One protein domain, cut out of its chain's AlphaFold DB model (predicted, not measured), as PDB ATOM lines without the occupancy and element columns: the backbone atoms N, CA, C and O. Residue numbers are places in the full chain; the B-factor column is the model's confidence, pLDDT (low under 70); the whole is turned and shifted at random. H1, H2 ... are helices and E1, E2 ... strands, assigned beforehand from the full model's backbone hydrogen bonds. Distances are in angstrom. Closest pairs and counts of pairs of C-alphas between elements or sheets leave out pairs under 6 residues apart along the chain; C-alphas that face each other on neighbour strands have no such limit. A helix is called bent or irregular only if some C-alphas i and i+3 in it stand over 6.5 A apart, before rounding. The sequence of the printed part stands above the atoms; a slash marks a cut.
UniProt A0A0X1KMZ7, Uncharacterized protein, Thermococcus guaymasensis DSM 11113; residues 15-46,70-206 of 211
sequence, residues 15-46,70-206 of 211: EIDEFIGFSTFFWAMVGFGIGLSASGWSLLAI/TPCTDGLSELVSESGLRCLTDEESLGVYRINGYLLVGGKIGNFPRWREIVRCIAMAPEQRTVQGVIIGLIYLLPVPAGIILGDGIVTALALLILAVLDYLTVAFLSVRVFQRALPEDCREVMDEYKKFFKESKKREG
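Overview. This is residues 15 to 46 and 70 to 206 of the 211 residues of an uncharacterized protein of Thermococcus guaymasensis DSM 11113 (UniProt A0A0X1KMZ7). A small three-stranded sheet with H3 and H5 over one face makes a head, and from it a long arm of helices extends, in which H1 and H8 run in opposite directions and H7 packs on both. H2 folds back on H1 at the arm's far end, and H9 packs on H5 at the head. The printed part has 169 residues, with nine named helices and three named strands in the order H1 H2 H3 E1 E2 E3 H4 H5 H6 H7 H8 H9; the sheet, E1 E3 E2, is mixed and the class mostly helix. It is loose, with a radius of gyration of the C-alphas of 19.1 A, and elongated, 57 by 35 by 31 A.

Arrangement. E1, residues 86 to 89, and E3, residues 102 to 105, are parallel; N 88 and O 103, 2.9 A apart, are within hydrogen-bond range. E2, residues 96 to 99, forms an antiparallel hairpin with E3; N 104 and O 97, 2.8 A apart, are within range. In two layers, helices on one face of a sheet, H3, residues 76 to 81, lies over E1 at a height of 8.6 A over the sheet, and H5, residues 115 to 124, over E2 at 8.7 A. H4, residues 107 to 111, and H1, residues 16 to 40, only graze the sheet. H9, residues 185 to 206, touches H5 with residues 187 to 194 alone, at a steep tilt of 57 degrees; the closest C-alphas, of Cys 121 and Cys 187, are 5.7 A apart. H8, residues 154 to 182, touches H1 opposite ways, at 36 degrees, only just steep; the closest C-alphas, of Ala 28 and Ala 164, are 5.5 A apart. H7, residues 143 to 150, touches H1 (closest C-alphas Gly 35 and Val 144, 3.9 A) and forms a helical hairpin with H8. H6, residues 130 to 139, only just touches H8, with 3 pairs of C-alphas within 8 A, the closest Ile 139 and Asp 167, 6.3 A. H2, residues 42 to 46, touches H1 (closest C-alphas Ala 38 and Ala 45, 4.9 A). O i to N i+4 pairs are all within range in H3, H5, H6, H7 and H8, but 17 of 21 in H1, 16 of 18 in H9, and 0 of 1 in H2 and H4, whose O i to N i+3 counts are 2 of 2 and 1 of 2.

Along the chain. H1 begins at C-alpha 16 (23.017, 8.493, 41.975) and spans 37.3 A; H8 spans 41.7 A; H9 spans 31.8 A and ends at C-alpha 206 (28.466, 12.398, 26.314). H4 is irregular, C-alphas 107 and 110 being 7.1 A apart, and H9 only just, C-alphas 186 and 189 being 6.52 A apart.

Size, cuts and confidence. The C-alphas farthest apart, of Gly 75 and Asp 152, are 57.6 A apart. Residues 47 to 69 are not printed; C-alphas 46 and 70 are 38.8 A apart across the cut. Of the links printed whole, none is long. The pLDDT is under 70 at residues 74, 126 to 132 and 205 to 206.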
ATOM      1  N   GLU A  15      24.083  13.273  41.683       78.75
ATOM      2  CA  GLU A  15      23.211  12.248  41.120       78.75
ATOM      3  C   GLU A  15      23.658  10.853  41.583       78.75
ATOM      4  O   GLU A  15      24.800  10.656  42.017       78.75
ATOM      5  N   ILE A  16      22.763   9.866  41.511       75.62
ATOM      6  CA  ILE A  16      23.017   8.493  41.975       75.62
ATOM      7  C   ILE A  16      24.280   7.898  41.332       75.62
ATOM      8  O   ILE A  16      25.117   7.318  42.033       75.62
ATOM      9  N   ASP A  17      24.457   8.080  40.023       76.56
ATOM     10  CA  ASP A  17      25.626   7.583  39.289       76.56
ATOM     11  C   ASP A  17      26.942   8.239  39.744       76.56
ATOM     12  O   ASP A  17      27.983   7.580  39.844       76.56
ATOM     13  N   GLU A  18      26.911   9.546  40.006       76.38
ATOM     14  CA  GLU A  18      28.086  10.324  40.404       76.38
ATOM     15  C   GLU A  18      28.487  10.035  41.845       76.38
ATOM     16  O   GLU A  18      29.671   9.905  42.161       76.38
ATOM     17  N   PHE A  19      27.489   9.883  42.716       75.88
ATOM     18  CA  PHE A  19      27.671   9.649  44.139       75.88
ATOM     19  C   PHE A  19      28.524   8.401  44.411       75.88
ATOM     20  O   PHE A  19      29.410   8.411  45.269       75.88
ATOM     21  N   ILE A  20      28.312   7.326  43.649       72.56
ATOM     22  CA  ILE A  20      29.027   6.056  43.835       72.56
ATOM     23  C   ILE A  20      30.478   6.151  43.363       72.56
ATOM     24  O   ILE A  20      31.389   5.671  44.051       72.56
ATOM     25  N   GLY A  21      30.707   6.807  42.222       72.75
ATOM     26  CA  GLY A  21      32.054   7.087  41.730       72.75
ATOM     27  C   GLY A  21      32.832   7.973  42.703       72.75
ATOM     28  O   GLY A  21      33.949   7.634  43.102       72.75
ATOM     29  N   PHE A  22      32.205   9.059  43.159       78.50
ATOM     30  CA  PHE A  22      32.792   9.996  44.110       78.50
ATOM     31  C   PHE A  22      33.116   9.337  45.452       78.50
ATOM     32  O   PHE A  22      34.206   9.539  45.975       78.50
ATOM     33  N   SER A  23      32.215   8.512  45.994       75.75
ATOM     34  CA  SER A  23      32.437   7.800  47.259       75.75
ATOM     35  C   SER A  23      33.679   6.902  47.194       75.75
ATOM     36  O   SER A  23      34.562   6.987  48.047       75.75
ATOM     37  N   THR A  24      33.799   6.101  46.131       76.88
ATOM     38  CA  THR A  24      34.935   5.187  45.911       76.88
ATOM     39  C   THR A  24      36.255   5.957  45.766       76.88
ATOM     40  O   THR A  24      37.281   5.556  46.317       76.88
ATOM     41  N   PHE A  25      36.231   7.083  45.049       82.00
ATOM     42  CA  PHE A  25      37.387   7.961  44.863       82.00
ATOM     43  C   PHE A  25      37.791   8.691  46.154       82.00
ATOM     44  O   PHE A  25      38.973   8.768  46.484       82.00
ATOM     45  N   PHE A  26      36.813   9.191  46.914       85.69
ATOM     46  CA  PHE A  26      37.031   9.907  48.168       85.69
ATOM     47  C   PHE A  26      37.835   9.064  49.160       85.69
ATOM     48  O   PHE A  26      38.819   9.548  49.719       85.69
ATOM     49  N   TRP A  27      37.473   7.790  49.340       86.12
ATOM     50  CA  TRP A  27      38.185   6.901  50.259       86.12
ATOM     51  C   TRP A  27      39.627   6.622  49.831       86.12
ATOM     52  O   TRP A  27      40.518   6.654  50.682       86.12
ATOM     53  N   ALA A  28      39.876   6.439  48.531       86.75
ATOM     54  CA  ALA A  28      41.232   6.292  48.001       86.75
ATOM     55  C   ALA A  28      42.086   7.545  48.261       86.75
ATOM     56  O   ALA A  28      43.233   7.442  48.695       86.75
ATOM     57  N   MET A  29      41.512   8.738  48.077       88.19
ATOM     58  CA  MET A  29      42.206  10.005  48.328       88.19
ATOM     59  C   MET A  29      42.481  10.259  49.811       88.19
ATOM     60  O   MET A  29      43.535  10.794  50.152       88.19
ATOM     61  N   VAL A  30      41.566   9.868  50.704       88.88
ATOM     62  CA  VAL A  30      41.811   9.923  52.153       88.88
ATOM     63  C   VAL A  30      42.981   9.006  52.519       88.88
ATOM     64  O   VAL A  30      43.893   9.445  53.214       88.88
ATOM     65  N   GLY A  31      42.990   7.771  52.011       89.38
ATOM     66  CA  GLY A  31      44.096   6.828  52.189       89.38
ATOM     67  C   GLY A  31      45.435   7.388  51.717       89.38
ATOM     68  O   GLY A  31      46.399   7.422  52.483       89.38
ATOM     69  N   PHE A  32      45.466   7.907  50.488       92.06
ATOM     70  CA  PHE A  32      46.623   8.592  49.911       92.06
ATOM     71  C   PHE A  32      47.115   9.747  50.788       92.06
ATOM     72  O   PHE A  32      48.302   9.821  51.090       92.06
ATOM     73  N   GLY A  33      46.214  10.627  51.236       91.12
ATOM     74  CA  GLY A  33      46.571  11.777  52.068       91.12
ATOM     75  C   GLY A  33      47.183  11.372  53.409       91.12
ATOM     76  O   GLY A  33      48.173  11.965  53.837       91.12
ATOM     77  N   ILE A  34      46.647  10.326  54.047       92.12
ATOM     78  CA  ILE A  34      47.226   9.778  55.280       92.12
ATOM     79  C   ILE A  34      48.604   9.181  54.987       92.12
ATOM     80  O   ILE A  34      49.555   9.503  55.696       92.12
ATOM     81  N   GLY A  35      48.738   8.379  53.927       91.00
ATOM     82  CA  GLY A  35      50.018   7.797  53.513       91.00
ATOM     83  C   GLY A  35      51.093   8.841  53.229       91.00
ATOM     84  O   GLY A  35      52.209   8.719  53.725       91.00
ATOM     85  N   LEU A  36      50.740   9.913  52.520       90.88
ATOM     86  CA  LEU A  36      51.651  11.014  52.216       90.88
ATOM     87  C   LEU A  36      52.044  11.800  53.475       90.88
ATOM     88  O   LEU A  36      53.187  12.208  53.626       90.88
ATOM     89  N   SER A  37      51.119  11.994  54.419       91.25
ATOM     90  CA  SER A  37      51.467  12.618  55.702       91.25
ATOM     91  C   SER A  37      52.391  11.730  56.545       91.25
ATOM     92  O   SER A  37      53.319  12.220  57.187       91.25
ATOM     93  N   ALA A  38      52.167  10.415  56.502       90.88
ATOM     94  CA  ALA A  38      52.939   9.430  57.243       90.88
ATOM     95  C   ALA A  38      54.345   9.213  56.665       90.88
ATOM     96  O   ALA A  38      55.232   8.800  57.413       90.88
ATOM     97  N   SER A  39      54.552   9.503  55.374       89.69
ATOM     98  CA  SER A  39      55.871   9.411  54.742       89.69
ATOM     99  C   SER A  39      56.848  10.454  55.270       89.69
ATOM    100  O   SER A  39      58.028  10.139  55.406       89.69
ATOM    101  N   GLY A  40      56.352  11.643  55.633       87.38
ATOM    102  CA  GLY A  40      57.197  12.682  56.225       87.38
ATOM    103  C   GLY A  40      57.331  12.617  57.720       87.38
ATOM    104  O   GLY A  40      58.409  12.836  58.272       87.38
ATOM    105  N   TRP A  41      56.262  12.227  58.403       89.44
ATOM    106  CA  TRP A  41      56.372  11.907  59.809       89.44
ATOM    107  C   TRP A  41      55.418  10.784  60.162       89.44
ATOM    108  O   TRP A  41      54.205  10.979  60.217       89.44
ATOM    109  N   SER A  42      55.963   9.609  60.476       88.44
ATOM    110  CA  SER A  42      55.159   8.416  60.776       88.44
ATOM    111  C   SER A  42      54.167   8.642  61.921       88.44
ATOM    112  O   SER A  42      53.115   8.010  61.963       88.44
ATOM    113  N   LEU A  43      54.451   9.590  62.822       88.75
ATOM    114  CA  LEU A  43      53.557   9.965  63.916       88.75
ATOM    115  C   LEU A  43      52.228  10.574  63.425       88.75
ATOM    116  O   LEU A  43      51.213  10.440  64.105       88.75
ATOM    117  N   LEU A  44      52.208  11.185  62.231       87.69
ATOM    118  CA  LEU A  44      51.004  11.739  61.596       87.69
ATOM    119  C   LEU A  44      50.047  10.657  61.074       87.69
ATOM    120  O   LEU A  44      48.867  10.944  60.854       87.69
ATOM    121  N   ALA A  45      50.493   9.400  60.969       89.12
ATOM    122  CA  ALA A  45      49.601   8.284  60.669       89.12
ATOM    123  C   ALA A  45      48.510   8.130  61.741       89.12
ATOM    124  O   ALA A  45      47.363   7.840  61.416       89.12
ATOM    125  N   ILE A  46      48.840   8.377  63.014       89.81
ATOM    126  CA  ILE A  46      47.912   8.226  64.144       89.81
ATOM    127  C   ILE A  46      46.696   9.162  64.007       89.81
ATOM    128  O   ILE A  46      45.572   8.655  63.936       89.81
ATOM    129  N   THR A  70      14.957  12.082  45.824       83.25
ATOM    130  CA  THR A  70      13.634  12.188  46.434       83.25
ATOM    131  C   THR A  70      13.050  10.791  46.661       83.25
ATOM    132  O   THR A  70      13.496   9.821  46.047       83.25
ATOM    133  N   PRO A  71      12.078  10.626  47.573       82.81
ATOM    134  CA  PRO A  71      11.350   9.367  47.698       82.81
ATOM    135  C   PRO A  71      10.671   8.996  46.374       82.81
ATOM    136  O   PRO A  71      10.120   9.866  45.700       82.81
ATOM    137  N   CYS A  72      10.696   7.714  46.010       81.94
ATOM    138  CA  CYS A  72      10.027   7.238  44.798       81.94
ATOM    139  C   CYS A  72       8.507   7.458  44.869       81.94
ATOM    140  O   CYS A  72       7.899   7.272  45.924       81.94
ATOM    141  N   THR A  73       7.898   7.805  43.735       78.00
ATOM    142  CA  THR A  73       6.445   7.951  43.576       78.00
ATOM    143  C   THR A  73       5.764   6.620  43.210       78.00
ATOM    144  O   THR A  73       6.422   5.589  43.012       78.00
ATOM    145  N   ASP A  74       4.426   6.628  43.199       65.06
ATOM    146  CA  ASP A  74       3.580   5.430  43.119       65.06
ATOM    147  C   ASP A  74       3.866   4.547  41.887       65.06
ATOM    148  O   ASP A  74       4.163   5.023  40.791       65.06
ATOM    149  N   GLY A  75       3.818   3.225  42.095       70.00
ATOM    150  CA  GLY A  75       4.207   2.174  41.142       70.00
ATOM    151  C   GLY A  75       5.658   1.691  41.287       70.00
ATOM    152  O   GLY A  75       5.920   0.491  41.212       70.00
ATOM    153  N   LEU A  76       6.604   2.596  41.555       73.75
ATOM    154  CA  LEU A  76       8.011   2.246  41.809       73.75
ATOM    155  C   LEU A  76       8.253   1.994  43.302       73.75
ATOM    156  O   LEU A  76       8.944   1.049  43.674       73.75
ATOM    157  N   SER A  77       7.595   2.784  44.156       73.38
ATOM    158  CA  SER A  77       7.546   2.555  45.604       73.38
ATOM    159  C   SER A  77       6.937   1.190  45.956       73.38
ATOM    160  O   SER A  77       7.506   0.451  46.756       73.38
ATOM    161  N   GLU A  78       5.838   0.805  45.296       75.94
ATOM    162  CA  GLU A  78       5.131  -0.461  45.546       75.94
ATOM    163  C   GLU A  78       6.019  -1.675  45.227       75.94
ATOM    164  O   GLU A  78       6.253  -2.515  46.095       75.94
ATOM    165  N   LEU A  79       6.643  -1.681  44.042       75.44
ATOM    166  CA  LEU A  79       7.570  -2.728  43.592       75.44
ATOM    167  C   LEU A  79       8.760  -2.935  44.551       75.44
ATOM    168  O   LEU A  79       9.268  -4.044  44.695       75.44
ATOM    169  N   VAL A  80       9.238  -1.860  45.183       74.94
ATOM    170  CA  VAL A  80      10.396  -1.892  46.090       74.94
ATOM    171  C   VAL A  80       9.980  -2.217  47.526       74.94
ATOM    172  O   VAL A  80      10.726  -2.886  48.248       74.94
ATOM    173  N   SER A  81       8.775  -1.807  47.929       71.81
ATOM    174  CA  SER A  81       8.217  -2.079  49.255       71.81
ATOM    175  C   SER A  81       8.020  -3.576  49.517       71.81
ATOM    176  O   SER A  81       8.273  -4.026  50.635       71.81
ATOM    177  N   GLU A  82       7.718  -4.368  48.479       75.94
ATOM    178  CA  GLU A  82       7.656  -5.839  48.545       75.94
ATOM    179  C   GLU A  82       8.980  -6.470  49.012       75.94
ATOM    180  O   GLU A  82       8.994  -7.551  49.597       75.94
ATOM    181  N   SER A  83      10.104  -5.781  48.793       71.94
ATOM    182  CA  SER A  83      11.443  -6.231  49.195       71.94
ATOM    183  C   SER A  83      11.885  -5.687  50.564       71.94
ATOM    184  O   SER A  83      13.021  -5.925  50.977       71.94
ATOM    185  N   GLY A  84      11.027  -4.935  51.266       78.50
ATOM    186  CA  GLY A  84      11.330  -4.330  52.570       78.50
ATOM    187  C   GLY A  84      12.362  -3.193  52.524       78.50
ATOM    188  O   GLY A  84      12.933  -2.840  53.558       78.50
ATOM    189  N   LEU A  85      12.627  -2.630  51.341       82.50
ATOM    190  CA  LEU A  85      13.615  -1.571  51.123       82.50
ATOM    191  C   LEU A  85      12.937  -0.205  50.985       82.50
ATOM    192  O   LEU A  85      11.814  -0.090  50.496       82.50
ATOM    193  N   ARG A  86      13.640   0.859  51.382       83.75
ATOM    194  CA  ARG A  86      13.203   2.239  51.122       83.75
ATOM    195  C   ARG A  86      13.671   2.677  49.739       83.75
ATOM    196  O   ARG A  86      14.838   2.498  49.413       83.75
ATOM    197  N   CYS A  87      12.794   3.276  48.943       84.25
ATOM    198  CA  CYS A  87      13.119   3.689  47.578       84.25
ATOM    199  C   CYS A  87      13.477   5.179  47.511       84.25
ATOM    200  O   CYS A  87      12.743   6.021  48.035       84.25
ATOM    201  N   LEU A  88      14.588   5.496  46.846       85.50
ATOM    202  CA  LEU A  88      14.997   6.857  46.503       85.50
ATOM    203  C   LEU A  88      15.276   6.949  45.003       85.50
ATOM    204  O   LEU A  88      15.863   6.034  44.431       85.50
ATOM    205  N   THR A  89      14.889   8.056  44.383       84.81
ATOM    206  CA  THR A  89      15.048   8.299  42.949       84.81
ATOM    207  C   THR A  89      15.582   9.697  42.667       84.81
ATOM    208  O   THR A  89      15.438  10.593  43.496       84.81
ATOM    209  N   ASP A  90      16.239   9.876  41.529       83.75
ATOM    210  CA  ASP A  90      16.655  11.181  41.006       83.75
ATOM    211  C   ASP A  90      16.044  11.410  39.614       83.75
ATOM    212  O   ASP A  90      15.280  10.575  39.148       83.75
ATOM    213  N   GLU A  91      16.312  12.543  38.957       80.25
ATOM    214  CA  GLU A  91      15.729  12.844  37.634       80.25
ATOM    215  C   GLU A  91      16.582  12.312  36.474       80.25
ATOM    216  O   GLU A  91      16.059  11.895  35.440       80.25
ATOM    217  N   GLU A  92      17.903  12.311  36.643       80.44
ATOM    218  CA  GLU A  92      18.849  12.241  35.529       80.44
ATOM    219  C   GLU A  92      19.639  10.927  35.463       80.44
ATOM    220  O   GLU A  92      20.118  10.579  34.376       80.44
ATOM    221  N   SER A  93      19.738  10.155  36.557       80.38
ATOM    222  CA  SER A  93      20.538   8.928  36.552       80.38
ATOM    223  C   SER A  93      19.841   7.787  35.830       80.38
ATOM    224  O   SER A  93      18.616   7.659  35.786       80.38
ATOM    225  N   LEU A  94      20.671   6.882  35.323       81.19
ATOM    226  CA  LEU A  94      20.248   5.590  34.800       81.19
ATOM    227  C   LEU A  94      20.503   4.465  35.806       81.19
ATOM    228  O   LEU A  94      19.870   3.425  35.697       81.19
ATOM    229  N   GLY A  95      21.417   4.655  36.763       80.19
ATOM    230  CA  GLY A  95      21.876   3.634  37.694       80.19
ATOM    231  C   GLY A  95      20.830   3.142  38.685       80.19
ATOM    232  O   GLY A  95      19.962   3.885  39.134       80.19
ATOM    233  N   VAL A  96      20.955   1.877  39.084       82.44
ATOM    234  CA  VAL A  96      20.158   1.282  40.159       82.44
ATOM    235  C   VAL A  96      21.110   0.614  41.141       82.44
ATOM    236  O   VAL A  96      21.982  -0.154  40.732       82.44
ATOM    237  N   TYR A  97      20.975   0.919  42.430       81.00
ATOM    238  CA  TYR A  97      21.929   0.497  43.454       81.00
ATOM    239  C   TYR A  97      21.250   0.222  44.791       81.00
ATOM    240  O   TYR A  97      20.334   0.930  45.191       81.00
ATOM    241  N   ARG A  98      21.741  -0.780  45.525       80.50
ATOM    242  CA  ARG A  98      21.283  -1.102  46.883       80.50
ATOM    243  C   ARG A  98      22.328  -0.662  47.910       80.50
ATOM    244  O   ARG A  98      23.469  -1.114  47.840       80.50
ATOM    245  N   ILE A  99      21.944   0.195  48.861       76.31
ATOM    246  CA  ILE A  99      22.833   0.743  49.901       76.31
ATOM    247  C   ILE A  99      22.083   0.876  51.236       76.31
ATOM    248  O   ILE A  99      21.134   1.646  51.326       76.31
ATOM    249  N   ASN A 100      22.552   0.201  52.293       74.00
ATOM    250  CA  ASN A 100      22.097   0.356  53.689       74.00
ATOM    251  C   ASN A 100      20.565   0.386  53.862       74.00
ATOM    252  O   ASN A 100      20.012   1.316  54.451       74.00
ATOM    253  N   GLY A 101      19.871  -0.616  53.320       75.44
ATOM    254  CA  GLY A 101      18.406  -0.723  53.366       75.44
ATOM    255  C   GLY A 101      17.646   0.219  52.419       75.44
ATOM    256  O   GLY A 101      16.412   0.238  52.441       75.44
ATOM    257  N   TYR A 102      18.353   0.976  51.575       81.31
ATOM    258  CA  TYR A 102      17.779   1.793  50.509       81.31
ATOM    259  C   TYR A 102      18.050   1.178  49.138       81.31
ATOM    260  O   TYR A 102      19.122   0.623  48.884       81.31
ATOM    261  N   LEU A 103      17.083   1.324  48.240       84.50
ATOM    262  CA  LEU A 103      17.242   1.107  46.813       84.50
ATOM    263  C   LEU A 103      17.224   2.470  46.121       84.50
ATOM    264  O   LEU A 103      16.230   3.190  46.168       84.50
ATOM    265  N   LEU A 104      18.353   2.826  45.520       84.81
ATOM    266  CA  LEU A 104      18.523   4.014  44.700       84.81
ATOM    267  C   LEU A 104      18.172   3.637  43.263       84.81
ATOM    268  O   LEU A 104      18.771   2.708  42.724       84.81
ATOM    269  N   VAL A 105      17.214   4.326  42.656       85.56
ATOM    270  CA  VAL A 105      16.735   4.059  41.299       85.56
ATOM    271  C   VAL A 105      16.807   5.342  40.485       85.56
ATOM    272  O   VAL A 105      16.097   6.297  40.783       85.56
ATOM    273  N   GLY A 106      17.637   5.376  39.451       85.06
ATOM    274  CA  GLY A 106      17.768   6.546  38.592       85.06
ATOM    275  C   GLY A 106      16.484   6.866  37.822       85.06
ATOM    276  O   GLY A 106      15.818   5.956  37.322       85.06
ATOM    277  N   GLY A 107      16.137   8.147  37.702       82.81
ATOM    278  CA  GLY A 107      14.880   8.587  37.074       82.81
ATOM    279  C   GLY A 107      14.731   8.192  35.612       82.81
ATOM    280  O   GLY A 107      13.629   7.905  35.140       82.81
ATOM    281  N   LYS A 108      15.848   8.085  34.886       84.75
ATOM    282  CA  LYS A 108      15.856   7.687  33.475       84.75
ATOM    283  C   LYS A 108      15.823   6.176  33.262       84.75
ATOM    284  O   LYS A 108      15.827   5.746  32.104       84.75
ATOM    285  N   ILE A 109      15.766   5.354  34.316       82.81
ATOM    286  CA  ILE A 109      15.734   3.890  34.167       82.81
ATOM    287  C   ILE A 109      14.535   3.419  33.332       82.81
ATOM    288  O   ILE A 109      14.642   2.419  32.627       82.81
ATOM    289  N   GLY A 110      13.423   4.165  33.338       79.44
ATOM    290  CA  GLY A 110      12.231   3.863  32.539       79.44
ATOM    291  C   GLY A 110      12.483   3.806  31.026       79.44
ATOM    292  O   GLY A 110      11.706   3.189  30.304       79.44
ATOM    293  N   ASN A 111      13.595   4.373  30.541       84.19
ATOM    294  CA  ASN A 111      14.015   4.260  29.141       84.19
ATOM    295  C   ASN A 111      14.516   2.850  28.770       84.19
ATOM    296  O   ASN A 111      14.669   2.546  27.587       84.19
ATOM    297  N   PHE A 112      14.792   1.993  29.757       84.25
ATOM    298  CA  PHE A 112      15.154   0.600  29.536       84.25
ATOM    299  C   PHE A 112      13.899  -0.301  29.564       84.25
ATOM    300  O   PHE A 112      13.197  -0.326  30.577       84.25
ATOM    301  N   PRO A 113      13.616  -1.100  28.513       84.56
ATOM    302  CA  PRO A 113      12.371  -1.872  28.406       84.56
ATOM    303  C   PRO A 113      12.094  -2.833  29.574       84.56
ATOM    304  O   PRO A 113      10.948  -2.976  29.994       84.56
ATOM    305  N   ARG A 114      13.136  -3.465  30.130       87.00
ATOM    306  CA  ARG A 114      13.035  -4.454  31.222       87.00
ATOM    307  C   ARG A 114      13.417  -3.869  32.588       87.00
ATOM    308  O   ARG A 114      13.958  -4.562  33.448       87.00
ATOM    309  N   TRP A 115      13.164  -2.578  32.819       85.94
ATOM    310  CA  TRP A 115      13.625  -1.889  34.035       85.94
ATOM    311  C   TRP A 115      13.101  -2.504  35.337       85.94
ATOM    312  O   TRP A 115      13.833  -2.572  36.323       85.94
ATOM    313  N   ARG A 116      11.863  -3.013  35.345       87.12
ATOM    314  CA  ARG A 116      11.271  -3.668  36.525       87.12
ATOM    315  C   ARG A 116      12.050  -4.913  36.944       87.12
ATOM    316  O   ARG A 116      12.177  -5.184  38.135       87.12
ATOM    317  N   GLU A 117      12.582  -5.654  35.975       87.44
ATOM    318  CA  GLU A 117      13.391  -6.845  36.228       87.44
ATOM    319  C   GLU A 117      14.743  -6.467  36.837       87.44
ATOM    320  O   GLU A 117      15.155  -7.088  37.810       87.44
ATOM    321  N   ILE A 118      15.377  -5.385  36.364       85.88
ATOM    322  CA  ILE A 118      16.606  -4.850  36.975       85.88
ATOM    323  C   ILE A 118      16.366  -4.485  38.437       85.88
ATOM    324  O   ILE A 118      17.119  -4.904  39.313       85.88
ATOM    325  N   VAL A 119      15.318  -3.700  38.704       86.06
ATOM    326  CA  VAL A 119      15.007  -3.231  40.061       86.06
ATOM    327  C   VAL A 119      14.797  -4.423  40.997       86.06
ATOM    328  O   VAL A 119      15.381  -4.450  42.080       86.06
ATOM    329  N   ARG A 120      14.069  -5.456  40.553       86.31
ATOM    330  CA  ARG A 120      13.901  -6.711  41.307       86.31
ATOM    331  C   ARG A 120      15.220  -7.451  41.517       86.31
ATOM    332  O   ARG A 120      15.527  -7.832  42.642       86.31
ATOM    333  N   CYS A 121      16.022  -7.615  40.471       85.12
ATOM    334  CA  CYS A 121      17.312  -8.296  40.550       85.12
ATOM    335  C   CYS A 121      18.265  -7.625  41.544       85.12
ATOM    336  O   CYS A 121      18.941  -8.299  42.322       85.12
ATOM    337  N   ILE A 122      18.287  -6.293  41.570       84.06
ATOM    338  CA  ILE A 122      19.139  -5.520  42.478       84.06
ATOM    339  C   ILE A 122      18.556  -5.494  43.897       84.06
ATOM    340  O   ILE A 122      19.317  -5.525  44.866       84.06
ATOM    341  N   ALA A 123      17.230  -5.521  44.047       83.06
ATOM    342  CA  ALA A 123      16.580  -5.693  45.344       83.06
ATOM    343  C   ALA A 123      16.853  -7.081  45.959       83.06
ATOM    344  O   ALA A 123      17.012  -7.191  47.174       83.06
ATOM    345  N   MET A 124      16.976  -8.127  45.135       80.19
ATOM    346  CA  MET A 124      17.346  -9.483  45.569       80.19
ATOM    347  C   MET A 124      18.843  -9.644  45.851       80.19
ATOM    348  O   MET A 124      19.232 -10.544  46.597       80.19
ATOM    349  N   ALA A 125      19.693  -8.786  45.280       75.06
ATOM    350  CA  ALA A 125      21.131  -8.858  45.491       75.06
ATOM    351  C   ALA A 125      21.456  -8.698  46.985       75.06
ATOM    352  O   ALA A 125      20.935  -7.776  47.625       75.06
ATOM    353  N   PRO A 126      22.303  -9.567  47.567       66.81
ATOM    354  CA  PRO A 126      22.613  -9.489  48.983       66.81
ATOM    355  C   PRO A 126      23.294  -8.161  49.294       66.81
ATOM    356  O   PRO A 126      24.169  -7.693  48.564       66.81
ATOM    357  N   GLU A 127      22.892  -7.566  50.409       66.69
ATOM    358  CA  GLU A 127      23.523  -6.356  50.912       66.69
ATOM    359  C   GLU A 127      25.007  -6.622  51.202       66.69
ATOM    360  O   GLU A 127      25.371  -7.701  51.688       66.69
ATOM    361  N   GLN A 128      25.871  -5.652  50.878       62.16
ATOM    362  CA  GLN A 128      27.303  -5.750  51.160       62.16
ATOM    363  C   GLN A 128      27.497  -6.061  52.649       62.16
ATOM    364  O   GLN A 128      27.224  -5.236  53.522       62.16
ATOM    365  N   ARG A 129      27.954  -7.283  52.947       60.50
ATOM    366  CA  ARG A 129      28.131  -7.742  54.330       60.50
ATOM    367  C   ARG A 129      29.146  -6.846  55.036       60.50
ATOM    368  O   ARG A 129      30.157  -6.467  54.447       60.50
ATOM    369  N   THR A 130      28.947  -6.602  56.331       61.75
ATOM    370  CA  THR A 130      29.834  -5.768  57.168       61.75
ATOM    371  C   THR A 130      31.314  -6.139  57.025       61.75
ATOM    372  O   THR A 130      32.168  -5.257  56.989       61.75
ATOM    373  N   VAL A 131      31.621  -7.432  56.871       64.81
ATOM    374  CA  VAL A 131      32.986  -7.950  56.668       64.81
ATOM    375  C   VAL A 131      33.601  -7.479  55.345       64.81
ATOM    376  O   VAL A 131      34.761  -7.078  55.322       64.81
ATOM    377  N   GLN A 132      32.834  -7.461  54.251       68.75
ATOM    378  CA  GLN A 132      33.312  -6.959  52.957       68.75
ATOM    379  C   GLN A 132      33.591  -5.456  53.018       68.75
ATOM    380  O   GLN A 132      34.622  -5.015  52.521       68.75
ATOM    381  N   GLY A 133      32.733  -4.687  53.697       71.75
ATOM    382  CA  GLY A 133      32.962  -3.257  53.917       71.75
ATOM    383  C   GLY A 133      34.228  -2.964  54.734       71.75
ATOM    384  O   GLY A 133      34.905  -1.973  54.479       71.75
ATOM    385  N   VAL A 134      34.585  -3.835  55.686       77.06
ATOM    386  CA  VAL A 134      35.843  -3.722  56.448       77.06
ATOM    387  C   VAL A 134      37.050  -4.054  55.574       77.06
ATOM    388  O   VAL A 134      38.004  -3.284  55.568       77.06
ATOM    389  N   ILE A 135      37.005  -5.147  54.804       80.50
ATOM    390  CA  ILE A 135      38.095  -5.522  53.886       80.50
ATOM    391  C   ILE A 135      38.341  -4.409  52.864       80.50
ATOM    392  O   ILE A 135      39.483  -4.009  52.663       80.50
ATOM    393  N   ILE A 136      37.278  -3.869  52.263       79.50
ATOM    394  CA  ILE A 136      37.375  -2.743  51.326       79.50
ATOM    395  C   ILE A 136      37.989  -1.516  52.013       79.50
ATOM    396  O   ILE A 136      38.885  -0.886  51.458       79.50
ATOM    397  N   GLY A 137      37.564  -1.212  53.242       80.75
ATOM    398  CA  GLY A 137      38.146  -0.131  54.036       80.75
ATOM    399  C   GLY A 137      39.648  -0.303  54.286       80.75
ATOM    400  O   GLY A 137      40.389   0.670  54.196       80.75
ATOM    401  N   LEU A 138      40.108  -1.532  54.545       86.19
ATOM    402  CA  LEU A 138      41.528  -1.835  54.745       86.19
ATOM    403  C   LEU A 138      42.354  -1.676  53.465       86.19
ATOM    404  O   LEU A 138      43.490  -1.220  53.551       86.19
ATOM    405  N   ILE A 139      41.792  -2.004  52.296       88.44
ATOM    406  CA  ILE A 139      42.474  -1.800  51.007       88.44
ATOM    407  C   ILE A 139      42.792  -0.314  50.817       88.44
ATOM    408  O   ILE A 139      43.930   0.030  50.531       88.44
ATOM    409  N   TYR A 140      41.841   0.581  51.098       87.31
ATOM    410  CA  TYR A 140      42.086   2.026  51.015       87.31
ATOM    411  C   TYR A 140      43.139   2.551  51.998       87.31
ATOM    412  O   TYR A 140      43.597   3.679  51.845       87.31
ATOM    413  N   LEU A 141      43.523   1.773  53.011       91.56
ATOM    414  CA  LEU A 141      44.570   2.143  53.960       91.56
ATOM    415  C   LEU A 141      45.951   1.605  53.574       91.56
ATOM    416  O   LEU A 141      46.907   1.945  54.265       91.56
ATOM    417  N   LEU A 142      46.102   0.841  52.485       93.12
ATOM    418  CA  LEU A 142      47.406   0.370  51.990       93.12
ATOM    419  C   LEU A 142      48.442   1.484  51.745       93.12
ATOM    420  O   LEU A 142      49.623   1.246  52.021       93.12
ATOM    421  N   PRO A 143      48.065   2.711  51.327       92.62
ATOM    422  CA  PRO A 143      49.018   3.810  51.221       92.62
ATOM    423  C   PRO A 143      49.651   4.208  52.561       92.62
ATOM    424  O   PRO A 143      50.745   4.757  52.576       92.62
ATOM    425  N   VAL A 144      49.017   3.914  53.700       91.88
ATOM    426  CA  VAL A 144      49.535   4.281  55.028       91.88
ATOM    427  C   VAL A 144      50.823   3.530  55.389       91.88
ATOM    428  O   VAL A 144      51.842   4.193  55.588       91.88
ATOM    429  N   PRO A 145      50.854   2.182  55.451       92.12
ATOM    430  CA  PRO A 145      52.096   1.456  55.698       92.12
ATOM    431  C   PRO A 145      53.119   1.675  54.577       92.12
ATOM    432  O   PRO A 145      54.309   1.768  54.868       92.12
ATOM    433  N   ALA A 146      52.682   1.820  53.319       91.88
ATOM    434  CA  ALA A 146      53.584   2.112  52.205       91.88
ATOM    435  C   ALA A 146      54.304   3.459  52.390       91.88
ATOM    436  O   ALA A 146      55.519   3.524  52.224       91.88
ATOM    437  N   GLY A 147      53.583   4.508  52.797       89.75
ATOM    438  CA  GLY A 147      54.163   5.816  53.092       89.75
ATOM    439  C   GLY A 147      55.195   5.753  54.217       89.75
ATOM    440  O   GLY A 147      56.291   6.281  54.063       89.75
ATOM    441  N   ILE A 148      54.892   5.032  55.303       91.31
ATOM    442  CA  ILE A 148      55.817   4.846  56.436       91.31
ATOM    443  C   ILE A 148      57.117   4.155  55.997       91.31
ATOM    444  O   ILE A 148      58.193   4.543  56.442       91.31
ATOM    445  N   ILE A 149      57.025   3.134  55.138       92.81
ATOM    446  CA  ILE A 149      58.186   2.353  54.681       92.81
ATOM    447  C   ILE A 149      59.040   3.144  53.684       92.81
ATOM    448  O   ILE A 149      60.265   3.081  53.742       92.81
ATOM    449  N   LEU A 150      58.400   3.852  52.751       90.56
ATOM    450  CA  LEU A 150      59.087   4.557  51.669       90.56
ATOM    451  C   LEU A 150      59.737   5.872  52.129       90.56
ATOM    452  O   LEU A 150      60.703   6.307  51.506       90.56
ATOM    453  N   GLY A 151      59.241   6.482  53.210       88.81
ATOM    454  CA  GLY A 151      59.767   7.742  53.736       88.81
ATOM    455  C   GLY A 151      59.578   8.923  52.778       88.81
ATOM    456  O   GLY A 151      58.855   8.839  51.785       88.81
ATOM    457  N   ASP A 152      60.221  10.051  53.064       88.94
ATOM    458  CA  ASP A 152      60.016  11.275  52.292       88.94
ATOM    459  C   ASP A 152      60.606  11.258  50.884       88.94
ATOM    460  O   ASP A 152      61.750  10.863  50.659       88.94
ATOM    461  N   GLY A 153      59.847  11.802  49.929       88.56
ATOM    462  CA  GLY A 153      60.360  12.109  48.600       88.56
ATOM    463  C   GLY A 153      59.306  12.130  47.497       88.56
ATOM    464  O   GLY A 153      58.203  11.601  47.623       88.56
ATOM    465  N   ILE A 154      59.684  12.714  46.358       89.00
ATOM    466  CA  ILE A 154      58.846  12.767  45.146       89.00
ATOM    467  C   ILE A 154      58.557  11.354  44.619       89.00
ATOM    468  O   ILE A 154      57.447  11.074  44.170       89.00
ATOM    469  N   VAL A 155      59.538  10.450  44.712       90.50
ATOM    470  CA  VAL A 155      59.373   9.042  44.324       90.50
ATOM    471  C   VAL A 155      58.317   8.363  45.199       90.50
ATOM    472  O   VAL A 155      57.456   7.663  44.666       90.50
ATOM    473  N   THR A 156      58.312   8.631  46.509       90.19
ATOM    474  CA  THR A 156      57.275   8.136  47.424       90.19
ATOM    475  C   THR A 156      55.903   8.682  47.058       90.19
ATOM    476  O   THR A 156      54.959   7.909  46.932       90.19
ATOM    477  N   ALA A 157      55.782   9.989  46.814       90.50
ATOM    478  CA  ALA A 157      54.512  10.593  46.412       90.50
ATOM    479  C   ALA A 157      53.950   9.959  45.127       90.50
ATOM    480  O   ALA A 157      52.759   9.655  45.056       90.50
ATOM    481  N   LEU A 158      54.809   9.702  44.133       94.00
ATOM    482  CA  LEU A 158      54.414   9.037  42.893       94.00
ATOM    483  C   LEU A 158      54.002   7.577  43.133       94.00
ATOM    484  O   LEU A 158      52.973   7.144  42.620       94.00
ATOM    485  N   ALA A 159      54.763   6.831  43.937       92.56
ATOM    486  CA  ALA A 159      54.442   5.449  44.286       92.56
ATOM    487  C   ALA A 159      53.103   5.345  45.034       92.56
ATOM    488  O   ALA A 159      52.275   4.499  44.703       92.56
ATOM    489  N   LEU A 160      52.857   6.243  45.991       92.50
ATOM    490  CA  LEU A 160      51.598   6.318  46.729       92.50
ATOM    491  C   LEU A 160      50.425   6.704  45.829       92.50
ATOM    492  O   LEU A 160      49.331   6.175  46.002       92.50
ATOM    493  N   LEU A 161      50.637   7.597  44.859       92.38
ATOM    494  CA  LEU A 161      49.606   7.964  43.891       92.38
ATOM    495  C   LEU A 161      49.233   6.770  43.008       92.38
ATOM    496  O   LEU A 161      48.050   6.488  42.826       92.38
ATOM    497  N   ILE A 162      50.231   6.045  42.491       93.62
ATOM    498  CA  ILE A 162      50.012   4.814  41.724       93.62
ATOM    499  C   ILE A 162      49.243   3.802  42.577       93.62
ATOM    500  O   ILE A 162      48.257   3.239  42.106       93.62
ATOM    501  N   LEU A 163      49.647   3.611  43.835       92.56
ATOM    502  CA  LEU A 163      48.978   2.699  44.758       92.56
ATOM    503  C   LEU A 163      47.521   3.106  45.008       92.56
ATOM    504  O   LEU A 163      46.640   2.269  44.887       92.56
ATOM    505  N   ALA A 164      47.242   4.389  45.238       90.44
ATOM    506  CA  ALA A 164      45.880   4.882  45.435       90.44
ATOM    507  C   ALA A 164      44.988   4.680  44.196       90.44
ATOM    508  O   ALA A 164      43.810   4.336  44.320       90.44
ATOM    509  N   VAL A 165      45.543   4.857  42.990       91.19
ATOM    510  CA  VAL A 165      44.835   4.556  41.734       91.19
ATOM    511  C   VAL A 165      44.570   3.056  41.607       91.19
ATOM    512  O   VAL A 165      43.464   2.662  41.230       91.19
ATOM    513  N   LEU A 166      45.553   2.214  41.935       92.75
ATOM    514  CA  LEU A 166      45.382   0.763  41.938       92.75
ATOM    515  C   LEU A 166      44.320   0.334  42.951       92.75
ATOM    516  O   LEU A 166      43.428  -0.419  42.577       92.75
ATOM    517  N   ASP A 167      44.334   0.873  44.169       88.12
ATOM    518  CA  ASP A 167      43.330   0.597  45.199       88.12
ATOM    519  C   ASP A 167      41.929   0.974  44.720       88.12
ATOM    520  O   ASP A 167      41.000   0.167  44.811       88.12
ATOM    521  N   TYR A 168      41.772   2.165  44.134       86.38
ATOM    522  CA  TYR A 168      40.512   2.602  43.535       86.38
ATOM    523  C   TYR A 168      40.006   1.606  42.479       86.38
ATOM    524  O   TYR A 168      38.856   1.159  42.543       86.38
ATOM    525  N   LEU A 169      40.862   1.212  41.529       88.44
ATOM    526  CA  LEU A 169      40.500   0.278  40.461       88.44
ATOM    527  C   LEU A 169      40.207  -1.128  40.996       88.44
ATOM    528  O   LEU A 169      39.239  -1.762  40.573       88.44
ATOM    529  N   THR A 170      41.016  -1.618  41.935       86.81
ATOM    530  CA  THR A 170      40.862  -2.935  42.551       86.81
ATOM    531  C   THR A 170      39.574  -3.008  43.356       86.81
ATOM    532  O   THR A 170      38.818  -3.961  43.179       86.81
ATOM    533  N   VAL A 171      39.261  -2.003  44.178       84.50
ATOM    534  CA  VAL A 171      38.004  -1.967  44.936       84.50
ATOM    535  C   VAL A 171      36.802  -1.887  44.000       84.50
ATOM    536  O   VAL A 171      35.837  -2.632  44.196       84.50
ATOM    537  N   ALA A 172      36.852  -1.049  42.961       80.94
ATOM    538  CA  ALA A 172      35.776  -0.958  41.976       80.94
ATOM    539  C   ALA A 172      35.546  -2.309  41.276       80.94
ATOM    540  O   ALA A 172      34.421  -2.810  41.220       80.94
ATOM    541  N   PHE A 173      36.621  -2.950  40.811       83.50
ATOM    542  CA  PHE A 173      36.555  -4.249  40.146       83.50
ATOM    543  C   PHE A 173      36.057  -5.364  41.075       83.50
ATOM    544  O   PHE A 173      35.194  -6.154  40.687       83.50
ATOM    545  N   LEU A 174      36.565  -5.427  42.309       81.62
ATOM    546  CA  LEU A 174      36.136  -6.406  43.307       81.62
ATOM    547  C   LEU A 174      34.660  -6.228  43.652       81.62
ATOM    548  O   LEU A 174      33.934  -7.217  43.690       81.62
ATOM    549  N   SER A 175      34.205  -4.988  43.834       74.56
ATOM    550  CA  SER A 175      32.806  -4.682  44.141       74.56
ATOM    551  C   SER A 175      31.875  -5.169  43.032       74.56
ATOM    552  O   SER A 175      30.906  -5.872  43.312       74.56
ATOM    553  N   VAL A 176      32.219  -4.904  41.767       76.81
ATOM    554  CA  VAL A 176      31.458  -5.402  40.608       76.81
ATOM    555  C   VAL A 176      31.480  -6.928  40.543       76.81
ATOM    556  O   VAL A 176      30.437  -7.554  40.362       76.81
ATOM    557  N   ARG A 177      32.648  -7.555  40.712       79.69
ATOM    558  CA  ARG A 177      32.789  -9.013  40.591       79.69
ATOM    559  C   ARG A 177      32.050  -9.763  41.696       79.69
ATOM    560  O   ARG A 177      31.451 -10.805  41.436       79.69
ATOM    561  N   VAL A 178      32.106  -9.255  42.925       76.62
ATOM    562  CA  VAL A 178      31.364  -9.798  44.067       76.62
ATOM    563  C   VAL A 178      29.868  -9.663  43.821       76.62
ATOM    564  O   VAL A 178      29.147 -10.645  43.975       76.62
ATOM    565  N   PHE A 179      29.420  -8.492  43.365       75.00
ATOM    566  CA  PHE A 179      28.021  -8.243  43.036       75.00
ATOM    567  C   PHE A 179      27.504  -9.197  41.948       75.00
ATOM    568  O   PHE A 179      26.505  -9.877  42.147       75.00
ATOM    569  N   GLN A 180      28.235  -9.346  40.838       75.62
ATOM    570  CA  GLN A 180      27.855 -10.248  39.743       75.62
ATOM    571  C   GLN A 180      27.782 -11.721  40.158       75.62
ATOM    572  O   GLN A 180      26.919 -12.454  39.682       75.62
ATOM    573  N   ARG A 181      28.680 -12.172  41.042       79.31
ATOM    574  CA  ARG A 181      28.655 -13.549  41.564       79.31
ATOM    575  C   ARG A 181      27.494 -13.808  42.512       79.31
ATOM    576  O   ARG A 181      27.103 -14.957  42.670       79.31
ATOM    577  N   ALA A 182      27.002 -12.762  43.161       77.25
ATOM    578  CA  ALA A 182      25.933 -12.851  44.137       77.25
ATOM    579  C   ALA A 182      24.530 -12.747  43.515       77.25
ATOM    580  O   ALA A 182      23.547 -12.995  44.210       77.25
ATOM    581  N   LEU A 183      24.434 -12.380  42.234       80.69
ATOM    582  CA  LEU A 183      23.169 -12.303  41.512       80.69
ATOM    583  C   LEU A 183      22.668 -13.697  41.084       80.69
ATOM    584  O   LEU A 183      23.483 -14.524  40.656       80.69
ATOM    585  N   PRO A 184      21.340 -13.938  41.130       79.56
ATOM    586  CA  PRO A 184      20.715 -15.117  40.531       79.56
ATOM    587  C   PRO A 184      21.058 -15.258  39.043       79.56
ATOM    588  O   PRO A 184      21.283 -14.255  38.360       79.56
ATOM    589  N   GLU A 185      21.079 -16.486  38.519       79.25
ATOM    590  CA  GLU A 185      21.412 -16.725  37.105       79.25
ATOM    591  C   GLU A 185      20.416 -16.058  36.152       79.25
ATOM    592  O   GLU A 185      20.845 -15.426  35.189       79.25
ATOM    593  N   ASP A 186      19.130 -16.060  36.504       81.25
ATOM    594  CA  ASP A 186      18.052 -15.404  35.748       81.25
ATOM    595  C   ASP A 186      18.255 -13.883  35.619       81.25
ATOM    596  O   ASP A 186      17.813 -13.249  34.665       81.25
ATOM    597  N   CYS A 187      18.983 -13.281  36.564       84.50
ATOM    598  CA  CYS A 187      19.305 -11.859  36.551       84.50
ATOM    599  C   CYS A 187      20.525 -11.524  35.685       84.50
ATOM    600  O   CYS A 187      20.740 -10.351  35.374       84.50
ATOM    601  N   ARG A 188      21.352 -12.505  35.295       82.75
ATOM    602  CA  ARG A 188      22.589 -12.237  34.538       82.75
ATOM    603  C   ARG A 188      22.298 -11.699  33.143       82.75
ATOM    604  O   ARG A 188      22.931 -10.729  32.740       82.75
ATOM    605  N   GLU A 189      21.320 -12.277  32.451       87.00
ATOM    606  CA  GLU A 189      20.931 -11.846  31.104       87.00
ATOM    607  C   GLU A 189      20.426 -10.395  31.107       87.00
ATOM    608  O   GLU A 189      20.935  -9.553  30.365       87.00
ATOM    609  N   VAL A 190      19.510 -10.072  32.027       86.50
ATOM    610  CA  VAL A 190      18.964  -8.714  32.192       86.50
ATOM    611  C   VAL A 190      20.067  -7.710  32.519       86.50
ATOM    612  O   VAL A 190      20.094  -6.603  31.982       86.50
ATOM    613  N   MET A 191      21.009  -8.093  33.381       84.81
ATOM    614  CA  MET A 191      22.122  -7.229  33.765       84.81
ATOM    615  C   MET A 191      23.122  -7.006  32.625       84.81
ATOM    616  O   MET A 191      23.700  -5.919  32.537       84.81
ATOM    617  N   ASP A 192      23.318  -7.980  31.736       86.38
ATOM    618  CA  ASP A 192      24.166  -7.826  30.552       86.38
ATOM    619  C   ASP A 192      23.517  -6.927  29.490       86.38
ATOM    620  O   ASP A 192      24.195  -6.066  28.913       86.38
ATOM    621  N   GLU A 193      22.208  -7.065  29.262       86.75
ATOM    622  CA  GLU A 193      21.427  -6.135  28.434       86.75
ATOM    623  C   GLU A 193      21.493  -4.713  28.993       86.75
ATOM    624  O   GLU A 193      21.826  -3.763  28.276       86.75
ATOM    625  N   TYR A 194      21.261  -4.578  30.297       85.38
ATOM    626  CA  TYR A 194      21.325  -3.306  30.994       85.38
ATOM    627  C   TYR A 194      22.708  -2.663  30.890       85.38
ATOM    628  O   TYR A 194      22.825  -1.475  30.603       85.38
ATOM    629  N   LYS A 195      23.784  -3.441  31.044       85.56
ATOM    630  CA  LYS A 195      25.158  -2.947  30.904       85.56
ATOM    631  C   LYS A 195      25.427  -2.384  29.507       85.56
ATOM    632  O   LYS A 195      26.092  -1.351  29.383       85.56
ATOM    633  N   LYS A 196      24.932  -3.047  28.456       87.50
ATOM    634  CA  LYS A 196      25.038  -2.548  27.073       87.50
ATOM    635  C   LYS A 196      24.249  -1.251  26.912       87.50
ATOM    636  O   LYS A 196      24.815  -0.260  26.452       87.50
ATOM    637  N   PHE A 197      23.002  -1.234  27.378       86.88
ATOM    638  CA  PHE A 197      22.136  -0.058  27.334       86.88
ATOM    639  C   PHE A 197      22.734   1.143  28.078       86.88
ATOM    640  O   PHE A 197      22.793   2.244  27.532       86.88
ATOM    641  N   PHE A 198      23.239   0.936  29.293       82.81
ATOM    642  CA  PHE A 198      23.869   1.971  30.109       82.81
ATOM    643  C   PHE A 198      25.102   2.556  29.409       82.81
ATOM    644  O   PHE A 198      25.266   3.774  29.327       82.81
ATOM    645  N   LYS A 199      25.953   1.697  28.824       84.00
ATOM    646  CA  LYS A 199      27.143   2.126  28.074       84.00
ATOM    647  C   LYS A 199      26.779   2.935  26.828       84.00
ATOM    648  O   LYS A 199      27.436   3.932  26.529       84.00
ATOM    649  N   GLU A 200      25.762   2.510  26.087       85.62
ATOM    650  CA  GLU A 200      25.291   3.230  24.903       85.62
ATOM    651  C   GLU A 200      24.640   4.565  25.260       85.62
ATOM    652  O   GLU A 200      24.913   5.567  24.597       85.62
ATOM    653  N   SER A 201      23.843   4.595  26.326       80.81
ATOM    654  CA  SER A 201      23.161   5.797  26.807       80.81
ATOM    655  C   SER A 201      24.164   6.842  27.290       80.81
ATOM    656  O   SER A 201      24.150   7.956  26.769       80.81
ATOM    657  N   LYS A 202      25.151   6.463  28.121       77.38
ATOM    658  CA  LYS A 202      26.242   7.379  28.510       77.38
ATOM    659  C   LYS A 202      27.062   7.868  27.318       77.38
ATOM    660  O   LYS A 202      27.467   9.027  27.280       77.38
ATOM    661  N   LYS A 203      27.294   7.023  26.306       79.00
ATOM    662  CA  LYS A 203      27.997   7.435  25.078       79.00
ATOM    663  C   LYS A 203      27.180   8.436  24.254       79.00
ATOM    664  O   LYS A 203      27.766   9.307  23.615       79.00
ATOM    665  N   ARG A 204      25.851   8.309  24.225       76.25
ATOM    666  CA  ARG A 204      24.953   9.249  23.533       76.25
ATOM    667  C   ARG A 204      24.836  10.571  24.284       76.25
ATOM    668  O   ARG A 204      24.928  11.614  23.647       76.25
ATOM    669  N   GLU A 205      24.697  10.535  25.604       67.69
ATOM    670  CA  GLU A 205      24.678  11.736  26.447       67.69
ATOM    671  C   GLU A 205      26.009  12.488  26.367       67.69
ATOM    672  O   GLU A 205      26.019  13.672  26.050       67.69
ATOM    673  N   GLY A 206      27.143  11.787  26.479       60.41
ATOM    674  CA  GLY A 206      28.466  12.398  26.314       60.41
ATOM    675  C   GLY A 206      28.695  13.026  24.933       60.41
ATOM    676  O   GLY A 206      29.426  14.000  24.822       60.41
TER     677      GLY A 206